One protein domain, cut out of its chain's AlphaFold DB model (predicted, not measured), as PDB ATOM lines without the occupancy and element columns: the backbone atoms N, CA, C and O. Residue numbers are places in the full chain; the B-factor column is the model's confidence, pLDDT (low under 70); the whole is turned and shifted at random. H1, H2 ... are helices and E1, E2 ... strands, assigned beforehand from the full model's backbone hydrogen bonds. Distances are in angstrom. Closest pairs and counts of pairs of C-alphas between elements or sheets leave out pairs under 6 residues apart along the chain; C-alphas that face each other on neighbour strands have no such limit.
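Overview. This is residues 577 to 663 of the 670 residues of the protein "Discoidin domain-containing protein" of Clostridioides difficile (UniProt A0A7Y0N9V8). A small, strongly twisted sheet of four strands makes one end of an elongated domain, and the short helices H1 and H2, with the loop of residues 583 to 594, make the other. A third short helix, H3, only grazes the sheet, and a second long loop, residues 612 to 626, joins E1 to E2. The 87 printed residues hold, in order, H1 H2 E1 E2 H3 E3 E4; the sheet, E3 E2 E1 E4, is mixed. The class is mixed, helices and strands, with 35 residues in named elements, under half. The whole is compact, with a radius of gyration of the C-alphas of 13.1 A, and spans 40 by 25 by 19 A.

Along the chain. H1 is residues 577 to 582, beginning at C-alpha 577 (-24.021, 46.766, -31.192), and H2 is 595 to 598. E1, residues 604 to 611, is 14.8 A long and bends by 95 degrees at 608. E2, 627 to 631, is 13.4 A. H3 is 633 to 636. E3, 646 to 650, is 13.5 A. E4, 658 to 660, ends at C-alpha 660 (-20.358, 58.772, -26.562).

Arrangement. H1 and H2 are close but not clearly touching, the closest C-alphas, of Ile 581 and Trp 598, 6.5 A apart; neither is on the sheet, H1 only just, with 4 pairs of C-alphas within 10 A. E1 and E2, a hairpin, are antiparallel at 140 degrees, with N 605 and O 631 at 2.8 A. E3 and E2 are antiparallel, with N 630 and O 647 at 2.9 A. E1 and E4 are parallel, with N 659 and O 604 at 2.8 A. In H1, 1 of 2 O i to N i+4 pairs is within hydrogen-bond range; H2 and H3 are too short for one.

Size, cuts and confidence. The C-alphas farthest apart, of Lys 589 and Gly 625, are 40.2 A apart. The printed part has no cut; the links H1 to H2 and E1 to E2 are long. The pLDDT is under 70 at residues 611 to 616, 624 to 625 and 638 to 644.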
ATOM      1  N   TRP A 577     -24.788  47.206 -32.352       89.06
ATOM      2  CA  TRP A 577     -24.021  46.766 -31.192       89.06
ATOM      3  C   TRP A 577     -23.773  45.255 -31.188       89.06
ATOM      4  O   TRP A 577     -22.636  44.794 -31.071       89.06
ATOM      5  N   ASP A 578     -24.836  44.461 -31.299       82.38
ATOM      6  CA  ASP A 578     -24.738  43.007 -31.262       82.38
ATOM      7  C   ASP A 578     -23.978  42.480 -32.469       82.38
ATOM      8  O   ASP A 578     -23.169  41.569 -32.312       82.38
ATOM      9  N   THR A 579     -24.232  43.045 -33.648       85.62
ATOM     10  CA  THR A 579     -23.645  42.589 -34.909       85.62
ATOM     11  C   THR A 579     -22.160  42.909 -34.955       85.62
ATOM     12  O   THR A 579     -21.354  42.007 -35.166       85.62
ATOM     13  N   TYR A 580     -21.788  44.166 -34.708       90.31
ATOM     14  CA  TYR A 580     -20.458  44.662 -35.045       90.31
ATOM     15  C   TYR A 580     -19.513  44.802 -33.851       90.31
ATOM     16  O   TYR A 580     -18.308  44.673 -34.034       90.31
ATOM     17  N   ILE A 581     -20.027  45.016 -32.635       91.12
ATOM     18  CA  ILE A 581     -19.192  45.176 -31.430       91.12
ATOM     19  C   ILE A 581     -19.097  43.859 -30.655       91.12
ATOM     20  O   ILE A 581     -18.009  43.423 -30.284       91.12
ATOM     21  N   TRP A 582     -20.231  43.203 -30.388       85.69
ATOM     22  CA  TRP A 582     -20.240  42.018 -29.527       85.69
ATOM     23  C   TRP A 582     -19.960  40.711 -30.275       85.69
ATOM     24  O   TRP A 582     -19.116  39.935 -29.830       85.69
ATOM     25  N   LYS A 583     -20.668  40.431 -31.377       85.56
ATOM     26  CA  LYS A 583     -20.573  39.137 -32.083       85.56
ATOM     27  C   LYS A 583     -19.575  39.134 -33.235       85.56
ATOM     28  O   LYS A 583     -19.205  38.052 -33.685       85.56
ATOM     29  N   SER A 584     -19.164  40.305 -33.715       89.56
ATOM     30  CA  SER A 584     -18.219  40.400 -34.824       89.56
ATOM     31  C   SER A 584     -16.869  39.812 -34.448       89.56
ATOM     32  O   SER A 584     -16.327  40.089 -33.380       89.56
ATOM     33  N   ASN A 585     -16.320  39.039 -35.374       94.12
ATOM     34  CA  ASN A 585     -14.932  38.605 -35.373       94.12
ATOM     35  C   ASN A 585     -14.093  39.375 -36.417       94.12
ATOM     36  O   ASN A 585     -12.948  38.996 -36.657       94.12
ATOM     37  N   LEU A 586     -14.656  40.421 -37.045       94.44
ATOM     38  CA  LEU A 586     -14.041  41.219 -38.118       94.44
ATOM     39  C   LEU A 586     -13.403  40.337 -39.204       94.44
ATOM     40  O   LEU A 586     -12.201  40.413 -39.447       94.44
ATOM     41  N   ASP A 587     -14.196  39.432 -39.779       91.88
ATOM     42  CA  ASP A 587     -13.759  38.434 -40.767       91.88
ATOM     43  C   ASP A 587     -12.609  37.534 -40.280       91.88
ATOM     44  O   ASP A 587     -11.731  37.112 -41.031       91.88
ATOM     45  N   GLY A 588     -12.627  37.212 -38.985       93.00
ATOM     46  CA  GLY A 588     -11.632  36.355 -38.339       93.00
ATOM     47  C   GLY A 588     -10.356  37.078 -37.907       93.00
ATOM     48  O   GLY A 588      -9.442  36.414 -37.420       93.00
ATOM     49  N   LYS A 589     -10.285  38.412 -38.037       92.69
ATOM     50  CA  LYS A 589      -9.162  39.220 -37.531       92.69
ATOM     51  C   LYS A 589      -9.118  39.268 -35.995       92.69
ATOM     52  O   LYS A 589      -8.046  39.473 -35.430       92.69
ATOM     53  N   ILE A 590     -10.255  39.091 -35.314       93.50
ATOM     54  CA  ILE A 590     -10.363  39.129 -33.844       93.50
ATOM     55  C   ILE A 590     -11.301  38.033 -33.323       93.50
ATOM     56  O   ILE A 590     -12.070  37.443 -34.079       93.50
ATOM     57  N   GLU A 591     -11.287  37.779 -32.016       91.50
ATOM     58  CA  GLU A 591     -12.315  36.952 -31.375       91.50
ATOM     59  C   GLU A 591     -13.592  37.770 -31.107       91.50
ATOM     60  O   GLU A 591     -13.543  38.972 -30.848       91.50
ATOM     61  N   ALA A 592     -14.758  37.121 -31.128       89.69
ATOM     62  CA  ALA A 592     -16.006  37.785 -30.754       89.69
ATOM     63  C   ALA A 592     -15.971  38.230 -29.278       89.69
ATOM     64  O   ALA A 592     -15.597  37.464 -28.388       89.69
ATOM     65  N   GLY A 593     -16.398  39.466 -29.003       86.19
ATOM     66  CA  GLY A 593     -16.386  40.049 -27.656       86.19
ATOM     67  C   GLY A 593     -15.009  40.530 -27.181       86.19
ATOM     68  O   GLY A 593     -14.796  40.690 -25.972       86.19
ATOM     69  N   ASP A 594     -14.075  40.762 -28.108       90.38
ATOM     70  CA  ASP A 594     -12.732  41.263 -27.819       90.38
ATOM     71  C   ASP A 594     -12.755  42.700 -27.276       90.38
ATOM     72  O   ASP A 594     -12.813  43.702 -27.996       90.38
ATOM     73  N   ASN A 595     -12.685  42.808 -25.950       89.62
ATOM     74  CA  ASN A 595     -12.710  44.096 -25.269       89.62
ATOM     75  C   ASN A 595     -11.414  44.903 -25.441       89.62
ATOM     76  O   ASN A 595     -11.432  46.102 -25.191       89.62
ATOM     77  N   ASN A 596     -10.312  44.286 -25.872       89.00
ATOM     78  CA  ASN A 596      -9.069  45.010 -26.139       89.00
ATOM     79  C   ASN A 596      -9.129  45.764 -27.481       89.00
ATOM     80  O   ASN A 596      -8.292  46.627 -27.725       89.00
ATOM     81  N   ILE A 597     -10.105  45.443 -28.340       93.00
ATOM     82  CA  ILE A 597     -10.455  46.229 -29.535       93.00
ATOM     83  C   ILE A 597     -11.540  47.239 -29.195       93.00
ATOM     84  O   ILE A 597     -11.390  48.421 -29.464       93.00
ATOM     85  N   TRP A 598     -12.635  46.772 -28.596       93.06
ATOM     86  CA  TRP A 598     -13.862  47.556 -28.514       93.06
ATOM     87  C   TRP A 598     -14.053  48.343 -27.217       93.06
ATOM     88  O   TRP A 598     -14.959  49.170 -27.162       93.06
ATOM     89  N   ASN A 599     -13.268  48.092 -26.166       91.56
ATOM     90  CA  ASN A 599     -13.256  48.869 -24.918       91.56
ATOM     91  C   ASN A 599     -14.665  49.173 -24.350       91.56
ATOM     92  O   ASN A 599     -14.989  50.315 -24.023       91.56
ATOM     93  N   TYR A 600     -15.553  48.173 -24.297       88.62
ATOM     94  CA  TYR A 600     -16.971  48.353 -23.952       88.62
ATOM     95  C   TYR A 600     -17.366  47.838 -22.561       88.62
ATOM     96  O   TYR A 600     -18.406  48.237 -22.046       88.62
ATOM     97  N   LYS A 601     -16.586  46.945 -21.935       84.12
ATOM     98  CA  LYS A 601     -17.003  46.243 -20.701       84.12
ATOM     99  C   LYS A 601     -17.124  47.146 -19.470       84.12
ATOM    100  O   LYS A 601     -17.922  46.853 -18.587       84.12
ATOM    101  N   TYR A 602     -16.351  48.230 -19.399       81.50
ATOM    102  CA  TYR A 602     -16.273  49.091 -18.208       81.50
ATOM    103  C   TYR A 602     -16.995  50.432 -18.355       81.50
ATOM    104  O   TYR A 602     -17.124  51.169 -17.377       81.50
ATOM    105  N   LEU A 603     -17.506  50.745 -19.549       87.44
ATOM    106  CA  LEU A 603     -18.196  51.995 -19.848       87.44
ATOM    107  C   LEU A 603     -19.471  51.713 -20.644       87.44
ATOM    108  O   LEU A 603     -19.461  51.011 -21.651       87.44
ATOM    109  N   ALA A 604     -20.578  52.307 -20.215       90.88
ATOM    110  CA  ALA A 604     -21.832  52.258 -20.939       90.88
ATOM    111  C   ALA A 604     -21.735  53.170 -22.165       90.88
ATOM    112  O   ALA A 604     -21.423  54.352 -22.045       90.88
ATOM    113  N   SER A 605     -21.985  52.634 -23.350       93.25
ATOM    114  CA  SER A 605     -22.112  53.424 -24.573       93.25
ATOM    115  C   SER A 605     -23.566  53.842 -24.749       93.25
ATOM    116  O   SER A 605     -24.472  53.014 -24.615       93.25
ATOM    117  N   LEU A 606     -23.777  55.126 -25.029       93.06
ATOM    118  CA  LEU A 606     -25.059  55.643 -25.495       93.06
ATOM    119  C   LEU A 606     -25.391  55.001 -26.848       93.06
ATOM    120  O   LEU A 606     -24.526  54.943 -27.720       93.06
ATOM    121  N   ALA A 607     -26.621  54.516 -26.998       89.25
ATOM    122  CA  ALA A 607     -27.147  54.008 -28.262       89.25
ATOM    123  C   ALA A 607     -28.142  55.004 -28.863       89.25
ATOM    124  O   ALA A 607     -28.663  55.873 -28.157       89.25
ATOM    125  N   ASP A 608     -28.413  54.878 -30.158       81.94
ATOM    126  CA  ASP A 608     -29.273  55.825 -30.878       81.94
ATOM    127  C   ASP A 608     -30.746  55.761 -30.448       81.94
ATOM    128  O   ASP A 608     -31.510  56.714 -30.550       81.94
ATOM    129  N   ASN A 609     -31.152  54.628 -29.895       73.12
ATOM    130  CA  ASN A 609     -32.551  54.280 -29.760       73.12
ATOM    131  C   ASN A 609     -33.175  54.699 -28.392       73.12
ATOM    132  O   ASN A 609     -32.557  54.574 -27.327       73.12
ATOM    133  N   ILE A 610     -34.483  55.028 -28.384       72.12
ATOM    134  CA  ILE A 610     -35.316  55.263 -27.171       72.12
ATOM    135  C   ILE A 610     -35.899  53.958 -26.598       72.12
ATOM    136  O   ILE A 610     -36.597  53.235 -27.294       72.12
ATOM    137  N   ALA A 611     -35.701  53.650 -25.316       67.62
ATOM    138  CA  ALA A 611     -36.139  52.393 -24.699       67.62
ATOM    139  C   ALA A 611     -37.668  52.174 -24.741       67.62
ATOM    140  O   ALA A 611     -38.448  53.040 -24.344       67.62
ATOM    141  N   ILE A 612     -38.103  50.975 -25.152       60.62
ATOM    142  CA  ILE A 612     -39.533  50.619 -25.224       60.62
ATOM    143  C   ILE A 612     -40.092  50.325 -23.820       60.62
ATOM    144  O   ILE A 612     -39.513  49.552 -23.064       60.62
ATOM    145  N   LEU A 613     -41.263  50.874 -23.472       57.66
ATOM    146  CA  LEU A 613     -41.878  50.776 -22.128       57.66
ATOM    147  C   LEU A 613     -42.045  49.346 -21.575       57.66
ATOM    148  O   LEU A 613     -42.123  49.151 -20.360       57.66
ATOM    149  N   SER A 614     -42.117  48.339 -22.446       54.59
ATOM    150  CA  SER A 614     -42.292  46.933 -22.072       54.59
ATOM    151  C   SER A 614     -41.009  46.230 -21.626       54.59
ATOM    152  O   SER A 614     -41.107  45.132 -21.069       54.59
ATOM    153  N   VAL A 615     -39.825  46.814 -21.847       60.47
ATOM    154  CA  VAL A 615     -38.554  46.174 -21.485       60.47
ATOM    155  C   VAL A 615     -38.137  46.446 -20.041       60.47
ATOM    156  O   VAL A 615     -38.564  47.415 -19.413       60.47
ATOM    157  N   VAL A 616     -37.317  45.549 -19.490       66.50
ATOM    158  CA  VAL A 616     -36.774  45.648 -18.128       66.50
ATOM    159  C   VAL A 616     -35.308  45.254 -18.168       66.50
ATOM    160  O   VAL A 616     -35.010  44.154 -18.626       66.50
ATOM    161  N   ASP A 617     -34.400  46.125 -17.738       73.81
ATOM    162  CA  ASP A 617     -32.974  45.780 -17.721       73.81
ATOM    163  C   ASP A 617     -32.641  44.714 -16.655       73.81
ATOM    164  O   ASP A 617     -33.495  44.279 -15.875       73.81
ATOM    165  N   VAL A 618     -31.377  44.281 -16.605       70.56
ATOM    166  CA  VAL A 618     -30.899  43.263 -15.643       70.56
ATOM    167  C   VAL A 618     -31.022  43.670 -14.178       70.56
ATOM    168  O   VAL A 618     -30.987  42.805 -13.306       70.56
ATOM    169  N   TRP A 619     -31.193  44.960 -13.906       74.56
ATOM    170  CA  TRP A 619     -31.355  45.511 -12.565       74.56
ATOM    171  C   TRP A 619     -32.828  45.692 -12.182       74.56
ATOM    172  O   TRP A 619     -33.127  46.103 -11.063       74.56
ATOM    173  N   GLY A 620     -33.766  45.366 -13.078       71.50
ATOM    174  CA  GLY A 620     -35.196  45.571 -12.855       71.50
ATOM    175  C   GLY A 620     -35.689  46.968 -13.246       71.50
ATOM    176  O   GLY A 620     -36.860  47.282 -13.009       71.50
ATOM    177  N   THR A 621     -34.837  47.806 -13.843       77.50
ATOM    178  CA  THR A 621     -35.183  49.169 -14.259       77.50
ATOM    179  C   THR A 621     -36.156  49.124 -15.424       77.50
ATOM    180  O   THR A 621     -35.947  48.408 -16.405       77.50
ATOM    181  N   ARG A 622     -37.222  49.919 -15.328       75.19
ATOM    182  CA  ARG A 622     -38.213  50.102 -16.390       75.19
ATOM    183  C   ARG A 622     -38.031  51.470 -17.040       75.19
ATOM    184  O   ARG A 622     -37.823  52.444 -16.310       75.19
ATOM    185  N   PRO A 623     -38.127  51.570 -18.371       70.25
ATOM    186  CA  PRO A 623     -38.021  52.849 -19.045       70.25
ATOM    187  C   PRO A 623     -39.299  53.673 -18.869       70.25
ATOM    188  O   PRO A 623     -40.383  53.147 -18.613       70.25
ATOM    189  N   ASN A 624     -39.162  54.986 -19.023       64.75
ATOM    190  CA  ASN A 624     -40.271  55.919 -19.199       64.75
ATOM    191  C   ASN A 624     -40.195  56.543 -20.605       64.75
ATOM    192  O   ASN A 624     -39.276  56.244 -21.362       64.75
ATOM    193  N   GLY A 625     -41.147  57.409 -20.969       66.00
ATOM    194  CA  GLY A 625     -41.239  57.988 -22.320       66.00
ATOM    195  C   GLY A 625     -40.040  58.831 -22.789       66.00
ATOM    196  O   GLY A 625     -40.083  59.364 -23.890       66.00
ATOM    197  N   VAL A 626     -38.990  58.977 -21.971       73.50
ATOM    198  CA  VAL A 626     -37.736  59.681 -22.296       73.50
ATOM    199  C   VAL A 626     -36.490  58.851 -21.940       73.50
ATOM    200  O   VAL A 626     -35.395  59.389 -21.785       73.50
ATOM    201  N   SER A 627     -36.642  57.543 -21.744       81.69
ATOM    202  CA  SER A 627     -35.527  56.634 -21.474       81.69
ATOM    203  C   SER A 627     -34.866  56.145 -22.760       81.69
ATOM    204  O   SER A 627     -35.530  55.974 -23.772       81.69
ATOM    205  N   ILE A 628     -33.570  55.859 -22.709       85.81
ATOM    206  CA  ILE A 628     -32.780  55.294 -23.810       85.81
ATOM    207  C   ILE A 628     -32.114  53.990 -23.379       85.81
ATOM    208  O   ILE A 628     -31.982  53.708 -22.180       85.81
ATOM    209  N   VAL A 629     -31.679  53.215 -24.367       83.69
ATOM    210  CA  VAL A 629     -30.840  52.038 -24.146       83.69
ATOM    211  C   VAL A 629     -29.370  52.447 -24.090       83.69
ATOM    212  O   VAL A 629     -28.899  53.291 -24.849       83.69
ATOM    213  N   VAL A 630     -28.633  51.817 -23.178       90.00
ATOM    214  CA  VAL A 630     -27.168  51.838 -23.151       90.00
ATOM    215  C   VAL A 630     -26.617  50.426 -23.166       90.00
ATOM    216  O   VAL A 630     -27.250  49.493 -22.667       90.00
ATOM    217  N   ARG A 631     -25.416  50.255 -23.713       88.88
ATOM    218  CA  ARG A 631     -24.782  48.940 -23.871       88.88
ATOM    219  C   ARG A 631     -23.369  48.910 -23.281       88.88
ATOM    220  O   ARG A 631     -22.743  49.953 -23.115       88.88
ATOM    221  N   GLY A 632     -22.874  47.723 -22.937       88.62
ATOM    222  CA  GLY A 632     -21.478  47.485 -22.553       88.62
ATOM    223  C   GLY A 632     -21.194  47.378 -21.052       88.62
ATOM    224  O   GLY A 632     -20.726  46.338 -20.607       88.62
ATOM    225  N   TYR A 633     -21.510  48.390 -20.235       84.62
ATOM    226  CA  TYR A 633     -21.161  48.383 -18.795       84.62
ATOM    227  C   TYR A 633     -21.639  47.133 -18.035       84.62
ATOM    228  O   TYR A 633     -20.971  46.663 -17.118       84.62
ATOM    229  N   ASN A 634     -22.795  46.574 -18.403       78.31
ATOM    230  CA  ASN A 634     -23.345  45.390 -17.736       78.31
ATOM    231  C   ASN A 634     -22.543  44.108 -18.029       78.31
ATOM    232  O   ASN A 634     -22.613  43.154 -17.255       78.31
ATOM    233  N   ASP A 635     -21.736  44.087 -19.090       76.19
ATOM    234  CA  ASP A 635     -20.912  42.942 -19.478       76.19
ATOM    235  C   ASP A 635     -19.790  42.629 -18.473       76.19
ATOM    236  O   ASP A 635     -19.226  41.539 -18.520       76.19
ATOM    237  N   GLN A 636     -19.486  43.531 -17.531       74.50
ATOM    238  CA  GLN A 636     -18.574  43.227 -16.419       74.50
ATOM    239  C   GLN A 636     -19.207  42.318 -15.345       74.50
ATOM    240  O   GLN A 636     -18.487  41.690 -14.571       74.50
ATOM    241  N   PHE A 637     -20.543  42.259 -15.278       70.50
ATOM    242  CA  PHE A 637     -21.293  41.491 -14.274       70.50
ATOM    243  C   PHE A 637     -21.998  40.267 -14.869       70.50
ATOM    244  O   PHE A 637     -22.378  39.354 -14.137       70.50
ATOM    245  N   VAL A 638     -22.185  40.243 -16.192       64.94
ATOM    246  CA  VAL A 638     -22.933  39.201 -16.902       64.94
ATOM    247  C   VAL A 638     -21.970  38.322 -17.701       64.94
ATOM    248  O   VAL A 638     -21.533  38.675 -18.793       64.94
ATOM    249  N   ASN A 639     -21.681  37.132 -17.168       58.03
ATOM    250  CA  ASN A 639     -20.845  36.116 -17.822       58.03
ATOM    251  C   ASN A 639     -21.644  35.100 -18.660       58.03
ATOM    252  O   ASN A 639     -21.081  34.107 -19.115       58.03
ATOM    253  N   ASP A 640     -22.945  35.313 -18.878       59.12
ATOM    254  CA  ASP A 640     -23.754  34.445 -19.738       59.12
ATOM    255  C   ASP A 640     -23.849  34.997 -21.166       59.12
ATOM    256  O   ASP A 640     -23.757  36.199 -21.399       59.12
ATOM    257  N   SER A 641     -24.023  34.125 -22.156       52.62
ATOM    258  CA  SER A 641     -24.210  34.536 -23.557       52.62
ATOM    259  C   SER A 641     -25.616  35.096 -23.822       52.62
ATOM    260  O   SER A 641     -26.061  35.127 -24.969       52.62
ATOM    261  N   SER A 642     -26.365  35.475 -22.776       51.59
ATOM    262  CA  SER A 642     -27.726  35.956 -22.951       51.59
ATOM    263  C   SER A 642     -27.714  37.392 -23.486       51.59
ATOM    264  O   SER A 642     -26.879  38.209 -23.092       51.59
ATOM    265  N   PRO A 643     -28.677  37.755 -24.345       46.47
ATOM    266  CA  PRO A 643     -28.798  39.117 -24.860       46.47
ATOM    267  C   PRO A 643     -29.199  40.159 -23.794       46.47
ATOM    268  O   PRO A 643     -29.408  41.319 -24.132       46.47
ATOM    269  N   LYS A 644     -29.276  39.807 -22.496       55.25
ATOM    270  CA  LYS A 644     -29.609  40.697 -21.358       55.25
ATOM    271  C   LYS A 644     -28.518  41.742 -21.037       55.25
ATOM    272  O   LYS A 644     -28.425  42.232 -19.923       55.25
ATOM    273  N   ARG A 645     -27.684  42.126 -21.999       70.44
ATOM    274  CA  ARG A 645     -26.514  43.002 -21.815       70.44
ATOM    275  C   ARG A 645     -26.818  44.452 -22.212       70.44
ATOM    276  O   ARG A 645     -26.081  45.076 -22.976       70.44
ATOM    277  N   TYR A 646     -27.941  44.977 -21.727       77.94
ATOM    278  CA  TYR A 646     -28.338  46.374 -21.908       77.94
ATOM    279  C   TYR A 646     -28.721  47.000 -20.568       77.94
ATOM    280  O   TYR A 646     -29.135  46.299 -19.642       77.94
ATOM    281  N   GLY A 647     -28.540  48.310 -20.458       82.81
ATOM    282  CA  GLY A 647     -29.021  49.136 -19.359       82.81
ATOM    283  C   GLY A 647     -30.043  50.144 -19.864       82.81
ATOM    284  O   GLY A 647     -30.100  50.440 -21.060       82.81
ATOM    285  N   ILE A 648     -30.847  50.670 -18.947       84.56
ATOM    286  CA  ILE A 648     -31.812  51.729 -19.235       84.56
ATOM    287  C   ILE A 648     -31.435  52.969 -18.434       84.56
ATOM    288  O   ILE A 648     -31.285  52.907 -17.215       84.56
ATOM    289  N   ILE A 649     -31.335  54.111 -19.112       90.81
ATOM    290  CA  ILE A 649     -31.115  55.417 -18.471       90.81
ATOM    291  C   ILE A 649     -32.071  56.467 -19.044       90.81
ATOM    292  O   ILE A 649     -32.721  56.248 -20.060       90.81
ATOM    293  N   ASN A 650     -32.184  57.621 -18.389       90.25
ATOM    294  CA  ASN A 650     -32.904  58.777 -18.933       90.25
ATOM    295  C   ASN A 650     -32.067  59.470 -20.032       90.25
ATOM    296  O   ASN A 650     -30.850  59.547 -19.895       90.25
ATOM    297  N   ASN A 651     -32.685  60.020 -21.082       87.56
ATOM    298  CA  ASN A 651     -31.976  60.678 -22.194       87.56
ATOM    299  C   ASN A 651     -31.153  61.925 -21.795       87.56
ATOM    300  O   ASN A 651     -30.239  62.330 -22.518       87.56
ATOM    301  N   ALA A 652     -31.436  62.521 -20.634       89.31
ATOM    302  CA  ALA A 652     -30.672  63.625 -20.063       89.31
ATOM    303  C   ALA A 652     -29.576  63.166 -19.082       89.31
ATOM    304  O   ALA A 652     -28.826  64.002 -18.582       89.31
ATOM    305  N   TYR A 653     -29.485  61.866 -18.782       92.75
ATOM    306  CA  TYR A 653     -28.533  61.329 -17.814       92.75
ATOM    307  C   TYR A 653     -27.086  61.468 -18.303       92.75
ATOM    308  O   TYR A 653     -26.786  61.265 -19.479       92.75
ATOM    309  N   THR A 654     -26.186  61.783 -17.373       92.88
ATOM    310  CA  THR A 654     -24.743  61.902 -17.603       92.88
ATOM    311  C   THR A 654     -23.992  61.264 -16.444       92.88
ATOM    312  O   THR A 654     -24.345  61.503 -15.289       92.88
ATOM    313  N   ALA A 655     -22.928  60.520 -16.733       91.94
ATOM    314  CA  ALA A 655     -22.028  59.987 -15.718       91.94
ATOM    315  C   ALA A 655     -20.623  59.766 -16.290       91.94
ATOM    316  O   ALA A 655     -20.433  59.758 -17.507       91.94
ATOM    317  N   SER A 656     -19.636  59.543 -15.419       90.25
ATOM    318  CA  SER A 656     -18.266  59.215 -15.833       90.25
ATOM    319  C   SER A 656     -18.151  57.837 -16.494       90.25
ATOM    320  O   SER A 656     -17.248  57.615 -17.297       90.25
ATOM    321  N   ASN A 657     -19.078  56.929 -16.188       88.75
ATOM    322  CA  ASN A 657     -19.151  55.585 -16.754       88.75
ATOM    323  C   ASN A 657     -20.159  55.457 -17.910       88.75
ATOM    324  O   ASN A 657     -20.426  54.339 -18.334       88.75
ATOM    325  N   VAL A 658     -20.722  56.563 -18.412       91.19
ATOM    326  CA  VAL A 658     -21.606  56.598 -19.590       91.19
ATOM    327  C   VAL A 658     -21.005  57.548 -20.617       91.19
ATOM    328  O   VAL A 658     -20.628  58.668 -20.266       91.19
ATOM    329  N   GLY A 659     -20.910  57.126 -21.876       92.25
ATOM    330  CA  GLY A 659     -20.199  57.896 -22.884       92.25
ATOM    331  C   GLY A 659     -20.686  57.755 -24.316       92.25
ATOM    332  O   GLY A 659     -21.518  56.917 -24.660       92.25
ATOM    333  N   PHE A 660     -20.138  58.642 -25.135       93.38
ATOM    334  CA  PHE A 660     -20.358  58.772 -26.562       93.38
ATOM    335  C   PHE A 660     -19.399  57.861 -27.332       93.38
ATOM    336  O   PHE A 660     -18.186  58.027 -27.223       93.38
ATOM    337  N   ARG A 661     -19.941  56.942 -28.137       94.19
ATOM    338  CA  ARG A 661     -19.212  56.162 -29.145       94.19
ATOM    339  C   ARG A 661     -19.785  56.506 -30.522       94.19
ATOM    340  O   ARG A 661     -20.911  56.096 -30.792       94.19
ATOM    341  N   PRO A 662     -19.075  57.257 -31.374       92.81
ATOM    342  CA  PRO A 662     -19.585  57.580 -32.698       92.81
ATOM    343  C   PRO A 662     -19.521  56.389 -33.650       92.81
ATOM    344  O   PRO A 662     -18.596  55.574 -33.606       92.81
ATOM    345  N   MET A 663     -20.476  56.365 -34.571       92.19
ATOM    346  CA  MET A 663     -20.463  55.566 -35.786       92.19
ATOM    347  C   MET A 663     -20.491  56.498 -36.996       92.19
ATOM    348  O   MET A 663     -21.337  57.387 -37.078       92.19
TER     349      MET A 663